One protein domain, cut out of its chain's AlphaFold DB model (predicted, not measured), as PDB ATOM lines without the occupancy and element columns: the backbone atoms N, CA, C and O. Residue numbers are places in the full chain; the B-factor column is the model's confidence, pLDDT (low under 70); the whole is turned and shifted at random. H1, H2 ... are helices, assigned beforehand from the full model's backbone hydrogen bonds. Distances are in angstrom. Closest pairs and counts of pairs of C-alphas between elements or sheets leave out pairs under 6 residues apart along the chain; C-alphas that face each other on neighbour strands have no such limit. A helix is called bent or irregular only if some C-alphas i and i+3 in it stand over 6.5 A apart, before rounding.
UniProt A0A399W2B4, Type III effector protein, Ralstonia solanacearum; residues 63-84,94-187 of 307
ATOM      1  N   ALA A  63     139.571 171.725 174.740       49.81
ATOM      2  CA  ALA A  63     138.699 172.017 173.592       49.81
ATOM      3  C   ALA A  63     139.336 173.032 172.624       49.81
ATOM      4  O   ALA A  63     139.260 172.861 171.405       49.81
ATOM      5  N   ALA A  64     140.031 174.037 173.170       60.72
ATOM      6  CA  ALA A  64     140.843 174.961 172.387       60.72
ATOM      7  C   ALA A  64     142.029 174.232 171.730       60.72
ATOM      8  O   ALA A  64     142.362 174.536 170.588       60.72
ATOM      9  N   SER A  65     142.593 173.199 172.374       72.38
ATOM     10  CA  SER A  65     143.686 172.406 171.801       72.38
ATOM     11  C   SER A  65     143.247 171.553 170.607       72.38
ATOM     12  O   SER A  65     143.998 171.450 169.642       72.38
ATOM     13  N   LEU A  66     142.041 170.967 170.615       82.62
ATOM     14  CA  LEU A  66     141.549 170.178 169.473       82.62
ATOM     15  C   LEU A  66     141.262 171.058 168.250       82.62
ATOM     16  O   LEU A  66     141.603 170.693 167.125       82.62
ATOM     17  N   ALA A  67     140.613 172.204 168.452       83.06
ATOM     18  CA  ALA A  67     140.305 173.120 167.359       83.06
ATOM     19  C   ALA A  67     141.580 173.786 166.805       83.06
ATOM     20  O   ALA A  67     141.750 173.836 165.585       83.06
ATOM     21  N   ALA A  68     142.535 174.138 167.675       86.75
ATOM     22  CA  ALA A  68     143.866 174.579 167.262       86.75
ATOM     23  C   ALA A  68     144.613 173.497 166.467       86.75
ATOM     24  O   ALA A  68     145.161 173.773 165.401       86.75
ATOM     25  N   GLN A  69     144.570 172.236 166.911       89.75
ATOM     26  CA  GLN A  69     145.172 171.120 166.182       89.75
ATOM     27  C   GLN A  69     144.548 170.938 164.794       89.75
ATOM     28  O   GLN A  69     145.271 170.736 163.820       89.75
ATOM     29  N   LYS A  70     143.219 171.047 164.669       91.19
ATOM     30  CA  LYS A  70     142.541 170.996 163.365       91.19
ATOM     31  C   LYS A  70     142.991 172.128 162.448       91.19
ATOM     32  O   LYS A  70     143.258 171.864 161.279       91.19
ATOM     33  N   ALA A  71     143.111 173.354 162.960       90.88
ATOM     34  CA  ALA A  71     143.628 174.486 162.191       90.88
ATOM     35  C   ALA A  71     145.047 174.212 161.664       90.88
ATOM     36  O   ALA A  71     145.294 174.356 160.469       90.88
ATOM     37  N   LEU A  72     145.941 173.698 162.516       92.19
ATOM     38  CA  LEU A  72     147.304 173.328 162.125       92.19
ATOM     39  C   LEU A  72     147.345 172.209 161.073       92.19
ATOM     40  O   LEU A  72     148.108 172.306 160.113       92.19
ATOM     41  N   ILE A  73     146.510 171.173 161.211       94.50
ATOM     42  CA  ILE A  73     146.399 170.087 160.220       94.50
ATOM     43  C   ILE A  73     145.908 170.633 158.875       94.50
ATOM     44  O   ILE A  73     146.472 170.290 157.838       94.50
ATOM     45  N   SER A  74     144.897 171.504 158.894       94.44
ATOM     46  CA  SER A  74     144.330 172.113 157.681       94.44
ATOM     47  C   SER A  74     145.380 172.972 156.967       94.44
ATOM     48  O   SER A  74     145.559 172.874 155.753       94.44
ATOM     49  N   ALA A  75     146.146 173.765 157.726       94.75
ATOM     50  CA  ALA A  75     147.248 174.565 157.196       94.75
ATOM     51  C   ALA A  75     148.342 173.686 156.561       94.75
ATOM     52  O   ALA A  75     148.780 173.961 155.446       94.75
ATOM     53  N   ALA A  76     148.746 172.599 157.226       95.19
ATOM     54  CA  ALA A  76     149.739 171.664 156.693       95.19
ATOM     55  C   ALA A  76     149.250 170.931 155.428       95.19
ATOM     56  O   ALA A  76     150.024 170.712 154.491       95.19
ATOM     57  N   ALA A  77     147.964 170.574 155.369       95.12
ATOM     58  CA  ALA A  77     147.360 169.950 154.195       95.12
ATOM     59  C   ALA A  77     147.335 170.906 152.991       95.12
ATOM     60  O   ALA A  77     147.698 170.506 151.883       95.12
ATOM     61  N   LEU A  78     146.992 172.181 153.211       95.00
ATOM     62  CA  LEU A  78     147.056 173.209 152.172       95.00
ATOM     63  C   LEU A  78     148.493 173.441 151.685       95.00
ATOM     64  O   LEU A  78     148.731 173.484 150.481       95.00
ATOM     65  N   GLU A  79     149.461 173.547 152.595       94.31
ATOM     66  CA  GLU A  79     150.880 173.711 152.250       94.31
ATOM     67  C   GLU A  79     151.403 172.544 151.401       94.31
ATOM     68  O   GLU A  79     152.102 172.748 150.406       94.31
ATOM     69  N   THR A  80     151.002 171.321 151.751       92.31
ATOM     70  CA  THR A  80     151.332 170.111 150.992       92.31
ATOM     71  C   THR A  80     150.757 170.177 149.575       92.31
ATOM     72  O   THR A  80     151.480 169.962 148.604       92.31
ATOM     73  N   GLU A  81     149.481 170.538 149.425       91.56
ATOM     74  CA  GLU A  81     148.830 170.663 148.112       91.56
ATOM     75  C   GLU A  81     149.461 171.780 147.255       91.56
ATOM     76  O   GLU A  81     149.628 171.631 146.038       91.56
ATOM     77  N   LEU A  82     149.889 172.882 147.882       89.44
ATOM     78  CA  LEU A  82     150.613 173.975 147.219       89.44
ATOM     79  C   LEU A  82     151.997 173.565 146.715       89.44
ATOM     80  O   LEU A  82     152.485 174.096 145.714       89.44
ATOM     81  N   HIS A  83     152.640 172.610 147.385       86.25
ATOM     82  CA  HIS A  83     153.906 172.058 146.921       86.25
ATOM     83  C   HIS A  83     153.731 171.274 145.612       86.25
ATOM     84  O   HIS A  83     154.537 171.423 144.693       86.25
ATOM     85  N   PHE A  84     152.649 170.499 145.493       80.50
ATOM     86  CA  PHE A  84     152.374 169.687 144.305       80.50
ATOM     87  C   PHE A  84     151.869 170.506 143.111       80.50
ATOM     88  O   PHE A  84     152.262 170.235 141.974       80.50
ATOM     89  N   SER A  94     141.760 177.990 136.477       83.56
ATOM     90  CA  SER A  94     140.981 177.365 137.542       83.56
ATOM     91  C   SER A  94     141.844 176.900 138.724       83.56
ATOM     92  O   SER A  94     143.049 176.671 138.600       83.56
ATOM     93  N   LEU A  95     141.224 176.790 139.905       86.12
ATOM     94  CA  LEU A  95     141.830 176.123 141.058       86.12
ATOM     95  C   LEU A  95     141.547 174.625 140.947       86.12
ATOM     96  O   LEU A  95     140.392 174.233 140.770       86.12
ATOM     97  N   ALA A  96     142.578 173.795 141.111       87.69
ATOM     98  CA  ALA A  96     142.390 172.354 141.211       87.69
ATOM     99  C   ALA A  96     141.372 172.036 142.328       87.69
ATOM    100  O   ALA A  96     141.452 172.643 143.402       87.69
ATOM    101  N   PRO A  97     140.440 171.082 142.140       88.50
ATOM    102  CA  PRO A  97     139.389 170.808 143.122       88.50
ATOM    103  C   PRO A  97     139.919 170.508 144.530       88.50
ATOM    104  O   PRO A  97     139.338 170.949 145.519       88.50
ATOM    105  N   ARG A  98     141.053 169.799 144.625       90.38
ATOM    106  CA  ARG A  98     141.720 169.519 145.903       90.38
ATOM    107  C   ARG A  98     142.239 170.788 146.567       90.38
ATOM    108  O   ARG A  98     141.955 171.001 147.740       90.38
ATOM    109  N   LEU A  99     142.917 171.652 145.814       90.81
ATOM    110  CA  LEU A  99     143.400 172.934 146.318       90.81
ATOM    111  C   LEU A  99     142.249 173.824 146.803       90.81
ATOM    112  O   LEU A  99     142.333 174.392 147.888       90.81
ATOM    113  N   ALA A 100     141.155 173.905 146.042       91.44
ATOM    114  CA  ALA A 100     139.970 174.659 146.446       91.44
ATOM    115  C   ALA A 100     139.348 174.111 147.746       91.44
ATOM    116  O   ALA A 100     138.964 174.891 148.616       91.44
ATOM    117  N   ALA A 101     139.295 172.784 147.908       92.31
ATOM    118  CA  ALA A 101     138.799 172.153 149.130       92.31
ATOM    119  C   ALA A 101     139.694 172.444 150.347       92.31
ATOM    120  O   ALA A 101     139.176 172.801 151.403       92.31
ATOM    121  N   GLN A 102     141.021 172.354 150.197       94.62
ATOM    122  CA  GLN A 102     141.963 172.674 151.278       94.62
ATOM    123  C   GLN A 102     141.918 174.156 151.661       94.62
ATOM    124  O   GLN A 102     141.949 174.501 152.841       94.62
ATOM    125  N   LEU A 103     141.789 175.039 150.668       94.25
ATOM    126  CA  LEU A 103     141.619 176.466 150.904       94.25
ATOM    127  C   LEU A 103     140.348 176.750 151.711       94.25
ATOM    128  O   LEU A 103     140.393 177.522 152.667       94.25
ATOM    129  N   MET A 104     139.233 176.109 151.350       93.50
ATOM    130  CA  MET A 104     137.971 176.238 152.076       93.50
ATOM    131  C   MET A 104     138.086 175.714 153.511       93.50
ATOM    132  O   MET A 104     137.591 176.368 154.423       93.50
ATOM    133  N   ASP A 105     138.758 174.582 153.739       93.81
ATOM    134  CA  ASP A 105     138.966 174.058 155.096       93.81
ATOM    135  C   ASP A 105     139.756 175.055 155.953       93.81
ATOM    136  O   ASP A 105     139.279 175.447 157.015       93.81
ATOM    137  N   VAL A 106     140.883 175.587 155.463       93.88
ATOM    138  CA  VAL A 106     141.633 176.648 156.169       93.88
ATOM    139  C   VAL A 106     140.763 177.885 156.418       93.88
ATOM    140  O   VAL A 106     140.772 178.426 157.525       93.88
ATOM    141  N   ALA A 107     139.979 178.315 155.427       91.56
ATOM    142  CA  ALA A 107     139.086 179.463 155.555       91.56
ATOM    143  C   ALA A 107     138.031 179.253 156.656       91.56
ATOM    144  O   ALA A 107     137.814 180.144 157.477       91.56
ATOM    145  N   MET A 108     137.431 178.060 156.725       90.38
ATOM    146  CA  MET A 108     136.489 177.683 157.784       90.38
ATOM    147  C   MET A 108     137.168 177.637 159.153       90.38
ATOM    148  O   MET A 108     136.602 178.133 160.121       90.38
ATOM    149  N   ARG A 109     138.399 177.114 159.259       90.25
ATOM    150  CA  ARG A 109     139.141 177.117 160.534       90.25
ATOM    151  C   ARG A 109     139.386 178.528 161.039       90.25
ATOM    152  O   ARG A 109     139.182 178.778 162.222       90.25
ATOM    153  N   ILE A 110     139.783 179.449 160.164       87.75
ATOM    154  CA  ILE A 110     139.920 180.858 160.545       87.75
ATOM    155  C   ILE A 110     138.551 181.411 160.961       87.75
ATOM    156  O   ILE A 110     138.431 181.974 162.041       87.75
ATOM    157  N   ALA A 111     137.510 181.206 160.150       85.56
ATOM    158  CA  ALA A 111     136.173 181.739 160.404       85.56
ATOM    159  C   ALA A 111     135.542 181.246 161.719       85.56
ATOM    160  O   ALA A 111     134.908 182.036 162.409       85.56
ATOM    161  N   GLU A 112     135.698 179.969 162.064       82.31
ATOM    162  CA  GLU A 112     135.038 179.346 163.218       82.31
ATOM    163  C   GLU A 112     135.890 179.410 164.485       82.31
ATOM    164  O   GLU A 112     135.412 179.832 165.535       82.31
ATOM    165  N   HIS A 113     137.154 178.982 164.403       78.06
ATOM    166  CA  HIS A 113     138.016 178.847 165.580       78.06
ATOM    167  C   HIS A 113     138.604 180.190 166.006       78.06
ATOM    168  O   HIS A 113     138.688 180.476 167.197       78.06
ATOM    169  N   CYS A 114     138.965 181.048 165.048       76.69
ATOM    170  CA  CYS A 114     139.629 182.319 165.352       76.69
ATOM    171  C   CYS A 114     138.651 183.452 165.700       76.69
ATOM    172  O   CYS A 114     139.077 184.500 166.179       76.69
ATOM    173  N   ALA A 115     137.342 183.217 165.568       80.62
ATOM    174  CA  ALA A 115     136.292 184.142 165.994       80.62
ATOM    175  C   ALA A 115     135.973 184.053 167.498       80.62
ATOM    176  O   ALA A 115     134.885 184.440 167.931       80.62
ATOM    177  N   ALA A 116     136.907 183.533 168.300       79.81
ATOM    178  CA  ALA A 116     136.740 183.363 169.733       79.81
ATOM    179  C   ALA A 116     136.389 184.695 170.410       79.81
ATOM    180  O   ALA A 116     137.112 185.689 170.294       79.81
ATOM    181  N   VAL A 117     135.271 184.702 171.139       80.12
ATOM    182  CA  VAL A 117     134.906 185.825 171.998       80.12
ATOM    183  C   VAL A 117     135.512 185.583 173.373       80.12
ATOM    184  O   VAL A 117     135.267 184.536 173.979       80.12
ATOM    185  N   PRO A 118     136.302 186.532 173.873       80.00
ATOM    186  CA  PRO A 118     136.909 186.377 175.171       80.00
ATOM    187  C   PRO A 118     135.913 186.420 176.342       80.00
ATOM    188  O   PRO A 118     134.953 187.195 176.304       80.00
ATOM    189  N   PRO A 119     136.142 185.637 177.416       84.31
ATOM    190  CA  PRO A 119     135.359 185.753 178.637       84.31
ATOM    191  C   PRO A 119     135.627 187.089 179.342       84.31
ATOM    192  O   PRO A 119     136.767 187.545 179.441       84.31
ATOM    193  N   ALA A 120     134.559 187.698 179.861       87.00
ATOM    194  CA  ALA A 120     134.614 188.985 180.544       87.00
ATOM    195  C   ALA A 120     135.566 188.966 181.752       87.00
ATOM    196  O   ALA A 120     135.532 188.046 182.571       87.00
ATOM    197  N   GLY A 121     136.393 190.005 181.865       84.62
ATOM    198  CA  GLY A 121     137.334 190.217 182.963       84.62
ATOM    199  C   GLY A 121     138.576 189.324 182.938       84.62
ATOM    200  O   GLY A 121     139.373 189.391 183.868       84.62
ATOM    201  N   GLN A 122     138.764 188.483 181.917       84.62
ATOM    202  CA  GLN A 122     139.909 187.572 181.855       84.62
ATOM    203  C   GLN A 122     140.943 188.027 180.819       84.62
ATOM    204  O   GLN A 122     140.563 188.564 179.787       84.62
ATOM    205  N   PRO A 123     142.246 187.803 181.049       86.00
ATOM    206  CA  PRO A 123     143.257 187.852 179.995       86.00
ATOM    207  C   PRO A 123     143.041 186.747 178.954       86.00
ATOM    208  O   PRO A 123     142.309 185.781 179.199       86.00
ATOM    209  N   HIS A 124     143.716 186.834 177.805       81.88
ATOM    210  CA  HIS A 124     143.612 185.820 176.740       81.88
ATOM    211  C   HIS A 124     144.977 185.328 176.298       81.88
ATOM    212  O   HIS A 124     145.980 185.989 176.518       81.88
ATOM    213  N   ALA A 125     145.023 184.159 175.668       84.88
ATOM    214  CA  ALA A 125     146.246 183.654 175.064       84.88
ATOM    215  C   ALA A 125     146.341 184.084 173.586       84.88
ATOM    216  O   ALA A 125     145.304 184.272 172.940       84.88
ATOM    217  N   PRO A 126     147.561 184.204 173.034       88.69
ATOM    218  CA  PRO A 126     147.757 184.273 171.591       88.69
ATOM    219  C   PRO A 126     147.179 183.044 170.876       88.69
ATOM    220  O   PRO A 126     147.122 181.957 171.452       88.69
ATOM    221  N   MET A 127     146.826 183.211 169.600       90.31
ATOM    222  CA  MET A 127     146.323 182.155 168.710       90.31
ATOM    223  C   MET A 127     147.367 181.794 167.634       90.31
ATOM    224  O   MET A 127     147.222 182.198 166.475       90.31
ATOM    225  N   PRO A 128     148.452 181.074 167.976       89.75
ATOM    226  CA  PRO A 128     149.541 180.778 167.038       89.75
ATOM    227  C   PRO A 128     149.083 179.994 165.797       89.75
ATOM    228  O   PRO A 128     149.630 180.160 164.708       89.75
ATOM    229  N   GLU A 129     148.047 179.171 165.922       90.19
ATOM    230  CA  GLU A 129     147.428 178.452 164.812       90.19
ATOM    231  C   GLU A 129     146.803 179.388 163.770       90.19
ATOM    232  O   GLU A 129     146.872 179.105 162.575       90.19
ATOM    233  N   ALA A 130     146.241 180.523 164.196       91.00
ATOM    234  CA  ALA A 130     145.651 181.506 163.296       91.00
ATOM    235  C   ALA A 130     146.739 182.172 162.452       91.00
ATOM    236  O   ALA A 130     146.603 182.311 161.234       91.00
ATOM    237  N   TRP A 131     147.855 182.512 163.106       92.69
ATOM    238  CA  TRP A 131     149.054 183.003 162.441       92.69
ATOM    239  C   TRP A 131     149.563 181.990 161.406       92.69
ATOM    240  O   TRP A 131     149.757 182.345 160.243       92.69
ATOM    241  N   ARG A 132     149.687 180.711 161.787       93.56
ATOM    242  CA  ARG A 132     150.154 179.649 160.883       93.56
ATOM    243  C   ARG A 132     149.259 179.475 159.656       93.56
ATOM    244  O   ARG A 132     149.773 179.327 158.548       93.56
ATOM    245  N   CYS A 133     147.937 179.510 159.825       93.88
ATOM    246  CA  CYS A 133     147.006 179.463 158.697       93.88
ATOM    247  C   CYS A 133     147.257 180.617 157.716       93.88
ATOM    248  O   CYS A 133     147.351 180.391 156.511       93.88
ATOM    249  N   LEU A 134     147.422 181.844 158.218       94.19
ATOM    250  CA  LEU A 134     147.687 183.011 157.375       94.19
ATOM    251  C   LEU A 134     149.046 182.943 156.676       94.19
ATOM    252  O   LEU A 134     149.145 183.378 155.532       94.19
ATOM    253  N   GLU A 135     150.080 182.379 157.305       94.12
ATOM    254  CA  GLU A 135     151.375 182.161 156.649       94.12
ATOM    255  C   GLU A 135     151.248 181.258 155.422       94.12
ATOM    256  O   GLU A 135     151.787 181.573 154.357       94.12
ATOM    257  N   VAL A 136     150.500 180.158 155.545       93.88
ATOM    258  CA  VAL A 136     150.260 179.252 154.418       93.88
ATOM    259  C   VAL A 136     149.450 179.959 153.328       93.88
ATOM    260  O   VAL A 136     149.802 179.861 152.153       93.88
ATOM    261  N   LEU A 137     148.434 180.747 153.689       93.88
ATOM    262  CA  LEU A 137     147.672 181.550 152.722       93.88
ATOM    263  C   LEU A 137     148.533 182.619 152.028       93.88
ATOM    264  O   LEU A 137     148.387 182.853 150.832       93.88
ATOM    265  N   ALA A 138     149.481 183.234 152.729       92.56
ATOM    266  CA  ALA A 138     150.407 184.196 152.135       92.56
ATOM    267  C   ALA A 138     151.373 183.544 151.129       92.56
ATOM    268  O   ALA A 138     151.875 184.216 150.227       92.56
ATOM    269  N   SER A 139     151.619 182.234 151.236       91.50
ATOM    270  CA  SER A 139     152.455 181.499 150.278       91.50
ATOM    271  C   SER A 139     151.791 181.303 148.907       91.50
ATOM    272  O   SER A 139     152.496 181.084 147.918       91.50
ATOM    273  N   LEU A 140     150.459 181.460 148.818       90.94
ATOM    274  CA  LEU A 140     149.683 181.304 147.581       90.94
ATOM    275  C   LEU A 140     150.244 182.158 146.440       90.94
ATOM    276  O   LEU A 140     150.362 181.679 145.314       90.94
ATOM    277  N   ARG A 141     150.646 183.400 146.729       88.81
ATOM    278  CA  ARG A 141     151.147 184.353 145.724       88.81
ATOM    279  C   ARG A 141     152.407 183.888 144.991       88.81
ATOM    280  O   ARG A 141     152.644 184.304 143.869       88.81
ATOM    281  N   GLY A 142     153.210 183.023 145.615       86.69
ATOM    282  CA  GLY A 142     154.412 182.449 145.002       86.69
ATOM    283  C   GLY A 142     154.156 181.148 144.240       86.69
ATOM    284  O   GLY A 142     155.099 180.559 143.713       86.69
ATOM    285  N   LYS A 143     152.913 180.654 144.239       88.50
ATOM    286  CA  LYS A 143     152.534 179.330 143.719       88.50
ATOM    287  C   LYS A 143     151.407 179.378 142.695       88.50
ATOM    288  O   LYS A 143     151.313 178.475 141.871       88.50
ATOM    289  N   LEU A 144     150.567 180.405 142.750       89.19
ATOM    290  CA  LEU A 144     149.381 180.550 141.917       89.19
ATOM    291  C   LEU A 144     149.532 181.706 140.933       89.19
ATOM    292  O   LEU A 144     150.159 182.722 141.233       89.19
ATOM    293  N   ASN A 145     148.912 181.565 139.763       87.62
ATOM    294  CA  ASN A 145     148.812 182.663 138.805       87.62
ATOM    295  C   ASN A 145     147.779 183.721 139.274       87.62
ATOM    296  O   ASN A 145     146.962 183.443 140.158       87.62
ATOM    297  N   PRO A 146     147.756 184.930 138.680       89.25
ATOM    298  CA  PRO A 146     146.858 186.002 139.117       89.25
ATOM    299  C   PRO A 146     145.365 185.638 139.117       89.25
ATOM    300  O   PRO A 146     144.637 186.035 140.025       89.25
ATOM    301  N   ALA A 147     144.893 184.856 138.139       89.31
ATOM    302  CA  ALA A 147     143.489 184.447 138.068       89.31
ATOM    303  C   ALA A 147     143.120 183.471 139.197       89.31
ATOM    304  O   ALA A 147     142.063 183.599 139.820       89.31
ATOM    305  N   GLN A 148     144.012 182.528 139.499       90.56
ATOM    306  CA  GLN A 148     143.874 181.606 140.623       90.56
ATOM    307  C   GLN A 148     143.919 182.338 141.969       90.56
ATOM    308  O   GLN A 148     143.124 182.020 142.852       90.56
ATOM    309  N   LEU A 149     144.787 183.347 142.114       91.50
ATOM    310  CA  LEU A 149     144.842 184.190 143.312       91.50
ATOM    311  C   LEU A 149     143.541 184.953 143.539       91.50
ATOM    312  O   LEU A 149     143.066 185.005 144.669       91.50
ATOM    313  N   THR A 150     142.933 185.493 142.481       91.44
ATOM    314  CA  THR A 150     141.622 186.147 142.584       91.44
ATOM    315  C   THR A 150     140.554 185.174 143.077       91.44
ATOM    316  O   THR A 150     139.879 185.473 144.054       91.44
ATOM    317  N   ARG A 151     140.470 183.963 142.509       91.56
ATOM    318  CA  ARG A 151     139.517 182.945 142.989       91.56
ATOM    319  C   ARG A 151     139.772 182.537 144.438       91.56
ATOM    320  O   ARG A 151     138.828 182.344 145.198       91.56
ATOM    321  N   ALA A 152     141.039 182.383 144.817       93.00
ATOM    322  CA  ALA A 152     141.399 182.052 146.186       93.00
ATOM    323  C   ALA A 152     140.966 183.166 147.148       93.00
ATOM    324  O   ALA A 152     140.366 182.889 148.184       93.00
ATOM    325  N   ARG A 153     141.195 184.427 146.768       93.19
ATOM    326  CA  ARG A 153     140.742 185.598 147.522       93.19
ATOM    327  C   ARG A 153     139.225 185.620 147.675       93.19
ATOM    328  O   ARG A 153     138.762 185.847 148.782       93.19
ATOM    329  N   ASP A 154     138.464 185.324 146.625       92.31
ATOM    330  CA  ASP A 154     136.999 185.300 146.701       92.31
ATOM    331  C   ASP A 154     136.496 184.262 147.715       92.31
ATOM    332  O   ASP A 154     135.632 184.566 148.538       92.31
ATOM    333  N   ILE A 155     137.083 183.058 147.718       92.44
ATOM    334  CA  ILE A 155     136.766 181.995 148.689       92.44
ATOM    335  C   ILE A 155     137.082 182.454 150.119       92.44
ATOM    336  O   ILE A 155     136.247 182.327 151.017       92.44
ATOM    337  N   LEU A 156     138.277 183.011 150.327       93.12
ATOM    338  CA  LEU A 156     138.743 183.472 151.635       93.12
ATOM    339  C   LEU A 156     137.894 184.634 152.165       93.12
ATOM    340  O   LEU A 156     137.458 184.611 153.316       93.12
ATOM    341  N   SER A 157     137.613 185.624 151.318       91.81
ATOM    342  CA  SER A 157     136.785 186.781 151.648       91.81
ATOM    343  C   SER A 157     135.344 186.381 151.934       91.81
ATOM    344  O   SER A 157     134.741 186.925 152.857       91.81
ATOM    345  N   LEU A 158     134.775 185.420 151.200       91.56
ATOM    346  CA  LEU A 158     133.428 184.915 151.469       91.56
ATOM    347  C   LEU A 158     133.340 184.297 152.872       91.56
ATOM    348  O   LEU A 158     132.451 184.654 153.647       91.56
ATOM    349  N   ALA A 159     134.291 183.428 153.224       91.12
ATOM    350  CA  ALA A 159     134.350 182.804 154.544       91.12
ATOM    351  C   ALA A 159     134.582 183.835 155.664       91.12
ATOM    352  O   ALA A 159     133.884 183.823 156.680       91.12
ATOM    353  N   ALA A 160     135.513 184.774 155.471       91.06
ATOM    354  CA  ALA A 160     135.785 185.841 156.433       91.06
ATOM    355  C   ALA A 160     134.570 186.765 156.634       91.06
ATOM    356  O   ALA A 160     134.257 187.130 157.769       91.06
ATOM    357  N   ASN A 161     133.826 187.095 155.576       90.69
ATOM    358  CA  ASN A 161     132.607 187.899 155.690       90.69
ATOM    359  C   ASN A 161     131.503 187.177 156.474       90.69
ATOM    360  O   ASN A 161     130.886 187.789 157.352       90.69
ATOM    361  N   ALA A 162     131.307 185.882 156.208       90.00
ATOM    362  CA  ALA A 162     130.323 185.042 156.894       90.00
ATOM    363  C   ALA A 162     130.682 184.734 158.360       90.00
ATOM    364  O   ALA A 162     129.826 184.300 159.128       90.00
ATOM    365  N   SER A 163     131.935 184.957 158.760       89.31
ATOM    366  CA  SER A 163     132.415 184.628 160.100       89.31
ATOM    367  C   SER A 163     131.800 185.503 161.213       89.31
ATOM    368  O   SER A 163     131.484 186.677 160.983       89.31
ATOM    369  N   PRO A 164     131.691 184.989 162.452       90.69
ATOM    370  CA  PRO A 164     131.191 185.738 163.604       90.69
ATOM    371  C   PRO A 164     132.261 186.606 164.298       90.69
ATOM    372  O   PRO A 164     132.061 187.013 165.439       90.69
ATOM    373  N   HIS A 165     133.392 186.905 163.643       90.31
ATOM    374  CA  HIS A 165     134.423 187.778 164.217       90.31
ATOM    375  C   HIS A 165     133.858 189.148 164.610       90.31
ATOM    376  O   HIS A 165     133.015 189.718 163.907       90.31
ATOM    377  N   ALA A 166     134.412 189.710 165.687       90.06
ATOM    378  CA  ALA A 166     134.186 191.104 166.045       90.06
ATOM    379  C   ALA A 166     134.558 192.032 164.866       90.06
ATOM    380  O   ALA A 166     135.483 191.711 164.113       90.06
ATOM    381  N   PRO A 167     133.882 193.185 164.692       90.94
ATOM    382  CA  PRO A 167     134.089 194.050 163.530       90.94
ATOM    383  C   PRO A 167     135.552 194.447 163.274       90.94
ATOM    384  O   PRO A 167     135.994 194.407 162.128       90.94
ATOM    385  N   ALA A 168     136.314 194.771 164.327       90.75
ATOM    386  CA  ALA A 168     137.725 195.152 164.213       90.75
ATOM    387  C   ALA A 168     138.607 193.993 163.713       90.75
ATOM    388  O   ALA A 168     139.370 194.162 162.760       90.75
ATOM    389  N   ASP A 169     138.446 192.799 164.292       92.38
ATOM    390  CA  ASP A 169     139.146 191.583 163.865       92.38
ATOM    391  C   ASP A 169     138.774 191.194 162.437       92.38
ATOM    392  O   ASP A 169     139.652 190.869 161.640       92.38
ATOM    393  N   LYS A 170     137.484 191.274 162.086       93.69
ATOM    394  CA  LYS A 170     137.002 190.977 160.734       93.69
ATOM    395  C   LYS A 170     137.626 191.916 159.704       93.69
ATOM    396  O   LYS A 170     138.117 191.448 158.681       93.69
ATOM    397  N   ALA A 171     137.635 193.220 159.978       93.38
ATOM    398  CA  ALA A 171     138.241 194.211 159.091       93.38
ATOM    399  C   ALA A 171     139.751 193.978 158.935       93.38
ATOM    400  O   ALA A 171     140.269 193.995 157.820       93.38
ATOM    401  N   LEU A 172     140.462 193.701 160.034       94.12
ATOM    402  CA  LEU A 172     141.889 193.389 159.985       94.12
ATOM    403  C   LEU A 172     142.166 192.101 159.199       94.12
ATOM    404  O   LEU A 172     143.094 192.079 158.392       94.12
ATOM    405  N   LEU A 173     141.362 191.054 159.394       94.00
ATOM    406  CA  LEU A 173     141.481 189.792 158.669       94.00
ATOM    407  C   LEU A 173     141.256 189.988 157.167       94.00
ATOM    408  O   LEU A 173     142.091 189.556 156.382       94.00
ATOM    409  N   LEU A 174     140.177 190.666 156.766       93.94
ATOM    410  CA  LEU A 174     139.877 190.938 155.355       93.94
ATOM    411  C   LEU A 174     141.005 191.727 154.686       93.94
ATOM    412  O   LEU A 174     141.512 191.290 153.656       93.94
ATOM    413  N   ASN A 175     141.470 192.811 155.311       94.06
ATOM    414  CA  ASN A 175     142.569 193.616 154.772       94.06
ATOM    415  C   ASN A 175     143.881 192.817 154.691       94.06
ATOM    416  O   ASN A 175     144.654 192.976 153.744       94.06
ATOM    417  N   THR A 176     144.129 191.936 155.668       93.44
ATOM    418  CA  THR A 176     145.283 191.028 155.652       93.44
ATOM    419  C   THR A 176     145.175 190.060 154.481       93.44
ATOM    420  O   THR A 176     146.098 189.996 153.679       93.44
ATOM    421  N   LEU A 177     144.053 189.347 154.343       92.19
ATOM    422  CA  LEU A 177     143.819 188.381 153.266       92.19
ATOM    423  C   LEU A 177     143.911 189.039 151.891       92.19
ATOM    424  O   LEU A 177     144.550 188.490 150.997       92.19
ATOM    425  N   GLU A 178     143.324 190.222 151.724       92.25
ATOM    426  CA  GLU A 178     143.422 190.996 150.493       92.25
ATOM    427  C   GLU A 178     144.882 191.303 150.161       92.25
ATOM    428  O   GLU A 178     145.350 190.936 149.085       92.25
ATOM    429  N   THR A 179     145.619 191.891 151.105       90.69
ATOM    430  CA  THR A 179     146.992 192.348 150.871       90.69
ATOM    431  C   THR A 179     147.957 191.190 150.622       90.69
ATOM    432  O   THR A 179     148.744 191.223 149.678       90.69
ATOM    433  N   VAL A 180     147.903 190.129 151.433       86.00
ATOM    434  CA  VAL A 180     148.882 189.026 151.355       86.00
ATOM    435  C   VAL A 180     148.634 188.080 150.185       86.00
ATOM    436  O   VAL A 180     149.514 187.296 149.836       86.00
ATOM    437  N   THR A 181     147.456 188.158 149.561       86.94
ATOM    438  CA  THR A 181     147.120 187.405 148.343       86.94
ATOM    439  C   THR A 181     147.274 188.235 147.068       86.94
ATOM    440  O   THR A 181     146.960 187.747 145.981       86.94
ATOM    441  N   GLN A 182     147.736 189.487 147.148       88.50
ATOM    442  CA  GLN A 182     148.152 190.249 145.967       88.50
ATOM    443  C   GLN A 182     149.478 189.697 145.429       88.50
ATOM    444  O   GLN A 182     150.386 189.389 146.203       88.50
ATOM    445  N   ALA A 183     149.587 189.587 144.100       84.25
ATOM    446  CA  ALA A 183     150.778 189.050 143.436       84.25
ATOM    447  C   ALA A 183     152.048 189.839 143.813       84.25
ATOM    448  O   ALA A 183     153.049 189.237 144.195       84.25
ATOM    449  N   ASP A 184     151.946 191.172 143.822       85.19
ATOM    450  CA  ASP A 184     153.054 192.098 144.103       85.19
ATOM    451  C   ASP A 184     152.939 192.780 145.483       85.19
ATOM    452  O   ASP A 184     153.563 193.809 145.736       85.19
ATOM    453  N   GLY A 185     152.111 192.239 146.385       81.81
ATOM    454  CA  GLY A 185     151.889 192.817 147.714       81.81
ATOM    455  C   GLY A 185     153.080 192.643 148.675       81.81
ATOM    456  O   GLY A 185     153.995 191.854 148.417       81.81
ATOM    457  N   PRO A 186     153.076 193.307 149.844       87.31
ATOM    458  CA  PRO A 186     154.039 193.032 150.910       87.31
ATOM    459  C   PRO A 186     153.846 191.622 151.485       87.31
ATOM    460  O   PRO A 186     152.764 191.036 151.417       87.31
ATOM    461  N   GLY A 187     154.906 191.051 152.064       89.88
ATOM    462  CA  GLY A 187     154.783 189.780 152.790       89.88
ATOM    463  C   GLY A 187     153.883 189.919 154.021       89.88
ATOM    464  O   GLY A 187     153.798 191.000 154.597       89.88
TER     465      GLY A 187
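This is residues 63 to 84 and 94 to 187 of the 307 residues of the protein "Type III effector protein" of Ralstonia solanacearum (UniProt A0A399W2B4). Five helices stand side by side as a bundle, with H1 packed on H2 and H3 along one side, and H4 and H5 on the far side of H2 and H3 from H1. The bundle is up and down, each helix running against the one before it in the chain, and residues 118 to 126, in the loop from H2 to H3, stick out beyond one end. The printed part has 116 residues with five named helices, H1 to H5 in that order, and no named strand; its class is all helix. It is compact, with a radius of gyration of the C-alphas of 14.0 A, and elongated, spanning 46 by 26 by 23 A.

H1, residues 63 to 84, begins with C-alpha 63 at (138.699, 172.017, 173.592) and is 32.4 A long from first to last C-alpha. H2, residues 97 to 113, is 23.9 A long. H3, residues 128 to 142, is 22.6 A long, with C-alpha 128 at (149.541, 180.778, 167.038). H3 is neither bent nor irregular, but only just: C-alphas 138 and 141 are 6.5 A apart. H4, residues 146 to 162, is 24.3 A long. H5, residues 167 to 180, is 19.8 A long and ends with C-alpha 180 at (148.882, 189.026, 151.355).

H1 touches H2 at a shallow tilt of 25 degrees, opposite ways; their closest C-alphas, those of Leu 78 and Gln 102, are 5.2 A apart. H1 touches H3 at a shallow tilt of 15 degrees, the same way, closest at the C-alphas of Ala 75 and Cys 133, 5.1 A. H2 and H3 form a helical hairpin but only just touch, with 3 pairs of C-alphas within 8 A, the closest being Ile 110 and Ala 130 at 6.4 A. H2 touches H4, the same way at a shallow tilt of 31 degrees, with the C-alphas of Ala 107 and Leu 156 closest at 5.6 A. H3 and H4 are close but not clearly touching. H4 and H5 form a helical hairpin at a shallow tilt of 8 degrees, closest at the C-alphas of Ser 157 and Leu 174, 6.4 A. H5 touches H3 with residues 177 to 180 alone; the closest C-alphas, of Ala 138 and Val 180, are 5.1 A apart. H1 is apart from H4 and H5, and H2 from H5. In H1, H2, H4 and H5 every O i to N i+4 pair is within hydrogen-bond range; in H3, 8 of 11 are.

The C-alphas of Ser 94 and Gly 121, 47.3 A apart, are the two farthest from each other. Residues 85 to 93 are not printed, and C-alphas 84 and 94 are 15.3 A apart across the cut, in the link from H1 to H2. The link from H2 to H3 is long, 14 residues; those from H3 to H4 and from H4 to H5 are tight. Without residues 118 to 126, which stand free, the body spans 36 by 26 by 22 A. The mean pLDDT of the printed part is 88.9, and residues 63 to 64 are under 70.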